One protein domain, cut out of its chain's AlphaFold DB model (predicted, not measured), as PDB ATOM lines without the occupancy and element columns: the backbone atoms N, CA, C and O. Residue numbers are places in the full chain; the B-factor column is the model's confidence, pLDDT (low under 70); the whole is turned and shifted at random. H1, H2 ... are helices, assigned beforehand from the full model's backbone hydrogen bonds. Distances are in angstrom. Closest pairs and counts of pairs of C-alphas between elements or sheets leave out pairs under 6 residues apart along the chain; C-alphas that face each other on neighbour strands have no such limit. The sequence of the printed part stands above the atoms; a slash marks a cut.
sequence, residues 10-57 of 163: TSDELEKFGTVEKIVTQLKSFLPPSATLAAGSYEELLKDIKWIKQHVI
ATOM      1  N   THR A  10     161.258 -20.866 165.713       77.38
ATOM      2  CA  THR A  10     161.589 -20.287 164.399       77.38
ATOM      3  C   THR A  10     162.350 -18.965 164.532       77.38
ATOM      4  O   THR A  10     162.281 -18.296 165.564       77.38
ATOM      5  N   SER A  11     163.097 -18.581 163.492       78.94
ATOM      6  CA  SER A  11     163.793 -17.286 163.424       78.94
ATOM      7  C   SER A  11     162.818 -16.109 163.501       78.94
ATOM      8  O   SER A  11     163.063 -15.166 164.245       78.94
ATOM      9  N   ASP A  12     161.671 -16.213 162.828       78.38
ATOM     10  CA  ASP A  12     160.638 -15.168 162.792       78.38
ATOM     11  C   ASP A  12     160.000 -14.923 164.167       78.38
ATOM     12  O   ASP A  12     159.541 -13.826 164.487       78.38
ATOM     13  N   GLU A  13     159.947 -15.951 165.016       78.81
ATOM     14  CA  GLU A  13     159.522 -15.791 166.403       78.81
ATOM     15  C   GLU A  13     160.565 -15.039 167.222       78.81
ATOM     16  O   GLU A  13     160.175 -14.204 168.035       78.81
ATOM     17  N   LEU A  14     161.859 -15.295 166.996       79.50
ATOM     18  CA  LEU A  14     162.946 -14.592 167.682       79.50
ATOM     19  C   LEU A  14     162.961 -13.101 167.342       79.50
ATOM     20  O   LEU A  14     163.144 -12.291 168.247       79.50
ATOM     21  N   GLU A  15     162.670 -12.724 166.096       82.06
ATOM     22  CA  GLU A  15     162.574 -11.314 165.688       82.06
ATOM     23  C   GLU A  15     161.560 -10.518 166.525       82.06
ATOM     24  O   GLU A  15     161.777  -9.344 166.836       82.06
ATOM     25  N   LYS A  16     160.479 -11.165 166.979       83.06
ATOM     26  CA  LYS A  16     159.451 -10.534 167.828       83.06
ATOM     27  C   LYS A  16     159.958 -10.201 169.235       83.06
ATOM     28  O   LYS A  16     159.350  -9.375 169.914       83.06
ATOM     29  N   PHE A  17     161.052 -10.820 169.682       75.12
ATOM     30  CA  PHE A  17     161.688 -10.530 170.973       75.12
ATOM     31  C   PHE A  17     162.693  -9.369 170.896       75.12
ATOM     32  O   PHE A  17     163.062  -8.797 171.929       75.12
ATOM     33  N   GLY A  18     163.082  -8.963 169.686       83.44
ATOM     34  CA  GLY A  18     163.963  -7.832 169.423       83.44
ATOM     35  C   GLY A  18     165.183  -8.224 168.600       83.44
ATOM     36  O   GLY A  18     165.230  -9.290 168.001       83.44
ATOM     37  N   THR A  19     166.182  -7.341 168.575       86.31
ATOM     38  CA  THR A  19     167.413  -7.548 167.803       86.31
ATOM     39  C   THR A  19     168.239  -8.717 168.336       86.31
ATOM     40  O   THR A  19     168.221  -9.005 169.536       86.31
ATOM     41  N   VAL A  20     169.040  -9.336 167.459       83.62
ATOM     42  CA  VAL A  20     170.006 -10.392 167.824       83.62
ATOM     43  C   VAL A  20     170.845  -9.975 169.036       83.62
ATOM     44  O   VAL A  20     170.922 -10.716 170.009       83.62
ATOM     45  N   GLU A  21     171.385  -8.754 169.049       81.75
ATOM     46  CA  GLU A  21     172.189  -8.223 170.162       81.75
ATOM     47  C   GLU A  21     171.428  -8.176 171.494       81.75
ATOM     48  O   GLU A  21     171.966  -8.538 172.547       81.75
ATOM     49  N   LYS A  22     170.161  -7.748 171.457       82.81
ATOM     50  CA  LYS A  22     169.314  -7.660 172.648       82.81
ATOM     51  C   LYS A  22     169.034  -9.050 173.208       82.81
ATOM     52  O   LYS A  22     169.125  -9.249 174.419       82.81
ATOM     53  N   ILE A  23     168.758 -10.010 172.332       83.75
ATOM     54  CA  ILE A  23     168.507 -11.397 172.721       83.75
ATOM     55  C   ILE A  23     169.784 -12.055 173.257       83.75
ATOM     56  O   ILE A  23     169.745 -12.691 174.305       83.75
ATOM     57  N   VAL A  24     170.932 -11.852 172.606       82.75
ATOM     58  CA  VAL A  24     172.242 -12.336 173.076       82.75
ATOM     59  C   VAL A  24     172.562 -11.789 174.462       82.75
ATOM     60  O   VAL A  24     173.009 -12.533 175.330       82.75
ATOM     61  N   THR A  25     172.310 -10.500 174.694       82.19
ATOM     62  CA  THR A  25     172.543  -9.863 175.999       82.19
ATOM     63  C   THR A  25     171.656 -10.475 177.081       82.19
ATOM     64  O   THR A  25     172.141 -10.778 178.169       82.19
ATOM     65  N   GLN A  26     170.379 -10.721 176.772       77.69
ATOM     66  CA  GLN A  26     169.471 -11.418 177.682       77.69
ATOM     67  C   GLN A  26     169.925 -12.856 177.944       77.69
ATOM     68  O   GLN A  26     169.965 -13.278 179.091       77.69
ATOM     69  N   LEU A  27     170.322 -13.609 176.919       78.00
ATOM     70  CA  LEU A  27     170.804 -14.979 177.093       78.00
ATOM     71  C   LEU A  27     172.061 -15.023 177.965       78.00
ATOM     72  O   LEU A  27     172.131 -15.829 178.887       78.00
ATOM     73  N   LYS A  28     173.016 -14.111 177.750       78.25
ATOM     74  CA  LYS A  28     174.238 -14.023 178.560       78.25
ATOM     75  C   LYS A  28     173.973 -13.799 180.051       78.25
ATOM     76  O   LYS A  28     174.779 -14.259 180.846       78.25
ATOM     77  N   SER A  29     172.866 -13.160 180.453       72.12
ATOM     78  CA  SER A  29     172.541 -13.032 181.886       72.12
ATOM     79  C   SER A  29     172.090 -14.344 182.534       72.12
ATOM     80  O   SER A  29     172.167 -14.470 183.751       72.12
ATOM     81  N   PHE A  30     171.612 -15.310 181.742       66.88
ATOM     82  CA  PHE A  30     171.184 -16.628 182.228       66.88
ATOM     83  C   PHE A  30     172.267 -17.700 182.099       66.88
ATOM     84  O   PHE A  30     172.142 -18.775 182.683       66.88
ATOM     85  N   LEU A  31     173.306 -17.439 181.309       69.62
ATOM     86  CA  LEU A  31     174.346 -18.408 181.009       69.62
ATOM     87  C   LEU A  31     175.573 -18.207 181.905       69.62
ATOM     88  O   LEU A  31     175.867 -17.086 182.321       69.62
ATOM     89  N   PRO A  32     176.332 -19.280 182.185       65.44
ATOM     90  CA  PRO A  32     177.607 -19.146 182.870       65.44
ATOM     91  C   PRO A  32     178.582 -18.281 182.047       65.44
ATOM     92  O   PRO A  32     178.521 -18.300 180.814       65.44
ATOM     93  N   PRO A  33     179.545 -17.587 182.690       68.44
ATOM     94  CA  PRO A  33     180.482 -16.683 182.011       68.44
ATOM     95  C   PRO A  33     181.317 -17.340 180.901       68.44
ATOM     96  O   PRO A  33     181.843 -16.656 180.031       68.44
ATOM     97  N   SER A  34     181.453 -18.668 180.939       64.62
ATOM     98  CA  SER A  34     182.185 -19.478 179.965       64.62
ATOM     99  C   SER A  34     181.381 -19.829 178.706       64.62
ATOM    100  O   SER A  34     181.942 -20.396 177.770       64.62
ATOM    101  N   ALA A  35     180.074 -19.556 178.673       66.12
ATOM    102  CA  ALA A  35     179.239 -19.851 177.516       66.12
ATOM    103  C   ALA A  35     179.480 -18.824 176.403       66.12
ATOM    104  O   ALA A  35     179.300 -17.620 176.589       66.12
ATOM    105  N   THR A  36     179.856 -19.312 175.222       72.50
ATOM    106  CA  THR A  36     180.034 -18.482 174.028       72.50
ATOM    107  C   THR A  36     178.840 -18.694 173.108       72.50
ATOM    108  O   THR A  36     178.532 -19.828 172.758       72.50
ATOM    109  N   LEU A  37     178.168 -17.603 172.744       75.62
ATOM    110  CA  LEU A  37     177.099 -17.599 171.746       75.62
ATOM    111  C   LEU A  37     177.709 -17.232 170.396       75.62
ATOM    112  O   LEU A  37     178.483 -16.277 170.322       75.62
ATOM    113  N   ALA A  38     177.370 -17.986 169.356       64.06
ATOM    114  CA  ALA A  38     177.883 -17.791 168.001       64.06
ATOM    115  C   ALA A  38     177.072 -16.754 167.205       64.06
ATOM    116  O   ALA A  38     177.400 -16.471 166.059       64.06
ATOM    117  N   ALA A  39     176.009 -16.204 167.795       62.34
ATOM    118  CA  ALA A  39     174.960 -15.486 167.084       62.34
ATOM    119  C   ALA A  39     175.395 -14.161 166.422       62.34
ATOM    120  O   ALA A  39     175.346 -13.096 167.042       62.34
ATOM    121  N   GLY A  40     175.723 -14.227 165.128       69.56
ATOM    122  CA  GLY A  40     175.703 -13.099 164.192       69.56
ATOM    123  C   GLY A  40     174.368 -12.967 163.441       69.56
ATOM    124  O   GLY A  40     174.117 -11.946 162.802       69.56
ATOM    125  N   SER A  41     173.488 -13.970 163.535       82.56
ATOM    126  CA  SER A  41     172.163 -14.007 162.899       82.56
ATOM    127  C   SER A  41     171.106 -14.714 163.764       82.56
ATOM    128  O   SER A  41     171.437 -15.452 164.694       82.56
ATOM    129  N   TYR A  42     169.817 -14.537 163.443       82.88
ATOM    130  CA  TYR A  42     168.722 -15.235 164.136       82.88
ATOM    131  C   TYR A  42     168.755 -16.757 163.947       82.88
ATOM    132  O   TYR A  42     168.330 -17.490 164.836       82.88
ATOM    133  N   GLU A  43     169.281 -17.253 162.825       82.31
ATOM    134  CA  GLU A  43     169.427 -18.694 162.588       82.31
ATOM    135  C   GLU A  43     170.470 -19.327 163.515       82.31
ATOM    136  O   GLU A  43     170.256 -20.411 164.059       82.31
ATOM    137  N   GLU A  44     171.595 -18.645 163.720       82.88
ATOM    138  CA  GLU A  44     172.634 -19.066 164.666       82.88
ATOM    139  C   GLU A  44     172.134 -18.966 166.103       82.88
ATOM    140  O   GLU A  44     172.291 -19.906 166.879       82.88
ATOM    141  N   LEU A  45     171.420 -17.885 166.424       85.44
ATOM    142  CA  LEU A  45     170.771 -17.702 167.717       85.44
ATOM    143  C   LEU A  45     169.779 -18.835 168.023       85.44
ATOM    144  O   LEU A  45     169.715 -19.322 169.149       85.44
ATOM    145  N   LEU A  46     169.024 -19.298 167.023       83.50
ATOM    146  CA  LEU A  46     168.110 -20.427 167.176       83.50
ATOM    147  C   LEU A  46     168.862 -21.727 167.500       83.50
ATOM    148  O   LEU A  46     168.403 -22.514 168.331       83.50
ATOM    149  N   LYS A  47     170.011 -21.966 166.854       83.50
ATOM    150  CA  LYS A  47     170.873 -23.126 167.142       83.50
ATOM    151  C   LYS A  47     171.424 -23.051 168.563       83.50
ATOM    152  O   LYS A  47     171.330 -24.042 169.286       83.50
ATOM    153  N   ASP A  48     171.894 -21.878 168.981       82.88
ATOM    154  CA  ASP A  48     172.375 -21.638 170.341       82.88
ATOM    155  C   ASP A  48     171.260 -21.867 171.369       82.88
ATOM    156  O   ASP A  48     171.449 -22.600 172.334       82.88
ATOM    157  N   ILE A  49     170.055 -21.339 171.136       79.44
ATOM    158  CA  ILE A  49     168.894 -21.542 172.016       79.44
ATOM    159  C   ILE A  49     168.528 -23.026 172.125       79.44
ATOM    160  O   ILE A  49     168.244 -23.506 173.222       79.44
ATOM    161  N   LYS A  50     168.556 -23.780 171.019       80.00
ATOM    162  CA  LYS A  50     168.338 -25.237 171.048       80.00
ATOM    163  C   LYS A  50     169.417 -25.953 171.858       80.00
ATOM    164  O   LYS A  50     169.088 -26.803 172.681       80.00
ATOM    165  N   TRP A  51     170.683 -25.584 171.673       80.81
ATOM    166  CA  TRP A  51     171.789 -26.157 172.437       80.81
ATOM    167  C   TRP A  51     171.661 -25.857 173.937       80.81
ATOM    168  O   TRP A  51     171.784 -26.774 174.749       80.81
ATOM    169  N   ILE A  52     171.330 -24.612 174.297       76.00
ATOM    170  CA  ILE A  52     171.096 -24.163 175.676       76.00
ATOM    171  C   ILE A  52     169.961 -24.962 176.313       76.00
ATOM    172  O   ILE A  52     170.141 -25.482 177.413       76.00
ATOM    173  N   LYS A  53     168.823 -25.120 175.624       72.62
ATOM    174  CA  LYS A  53     167.695 -25.948 176.089       72.62
ATOM    175  C   LYS A  53     168.110 -27.386 176.379       72.62
ATOM    176  O   LYS A  53     167.629 -27.979 177.328       72.62
ATOM    177  N   GLN A  54     168.969 -27.948 175.537       70.62
ATOM    178  CA  GLN A  54     169.342 -29.354 175.617       70.62
ATOM    179  C   GLN A  54     170.433 -29.628 176.664       70.62
ATOM    180  O   GLN A  54     170.450 -30.707 177.251       70.62
ATOM    181  N   HIS A  55     171.355 -28.685 176.885       65.06
ATOM    182  CA  HIS A  55     172.582 -28.944 177.651       65.06
ATOM    183  C   HIS A  55     172.748 -28.077 178.900       65.06
ATOM    184  O   HIS A  55     173.387 -28.522 179.852       65.06
ATOM    185  N   VAL A  56     172.212 -26.852 178.902       61.19
ATOM    186  CA  VAL A  56     172.402 -25.882 179.995       61.19
ATOM    187  C   VAL A  56     171.166 -25.806 180.872       61.19
ATOM    188  O   VAL A  56     171.271 -25.906 182.091       61.19
ATOM    189  N   ILE A  57     169.988 -25.718 180.256       58.09
ATOM    190  CA  ILE A  57     168.724 -25.967 180.936       58.09
ATOM    191  C   ILE A  57     168.595 -27.486 181.057       58.09
ATOM    192  O   ILE A  57     167.769 -28.122 180.413       58.09
TER     193      ILE A  57
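This is residues 10 to 57 of the 163 residues of an uncharacterized protein of Erwinia sp. J780 (UniProt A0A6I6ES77). Two longer helices, H2 and H3, run side by side the same way, and the short helix H1 sits at the end where both of them begin. The long link between H2 and H3, residues 31 to 41, runs back along their length from the end of H2 to the beginning of H3. The printed part has 48 residues with three named helices, in the order H1, H2, H3, and no named strand; the class is all helix. It is compact, with a radius of gyration of the C-alphas of 9.9 A, and spans 26 by 19 by 16 A.

H1, residues 11 to 15, and H2, residues 20 to 30, meet only through their link. H1 touches H3, residues 42 to 55, which does so with residues 42 to 46 alone; the closest C-alphas of the two are those of Ser 11 and Tyr 42, 5.4 A apart. H2 and H3 only just touch, with 3 pairs of C-alphas within 8 A, and H3 does so with residues 42 to 45 alone. The closest C-alphas of H2 and H3 are those of Val 20 and Tyr 42, 6.2 A apart. Their lines stand at a shallow tilt of 15 degrees, and they run the same way, with their centres 12.0 A apart. In H1 and H3 every O i to N i+4 pair is within hydrogen-bond range; in H2 it is 6 of 7.

H1 begins at C-alpha 11, at (163.793, -17.286, 163.424). H2 is 15.7 A from first to last C-alpha and begins at C-alpha 20, at (170.006, -10.392, 167.824). H3 is the longest helix, 19.6 A, and ends at C-alpha 55, at (172.582, -28.944, 177.651).

The two C-alphas farthest apart are those of Asp 12 and Ser 34, 27.9 A. The printed part has no cut. The link from H1 to H2 is tight, and that from H2 to H3 is long, with 11 residues. The mean pLDDT of the printed part is 76.3; it is under 70 at residues 30 to 35, 38 to 40 and 55 to 57.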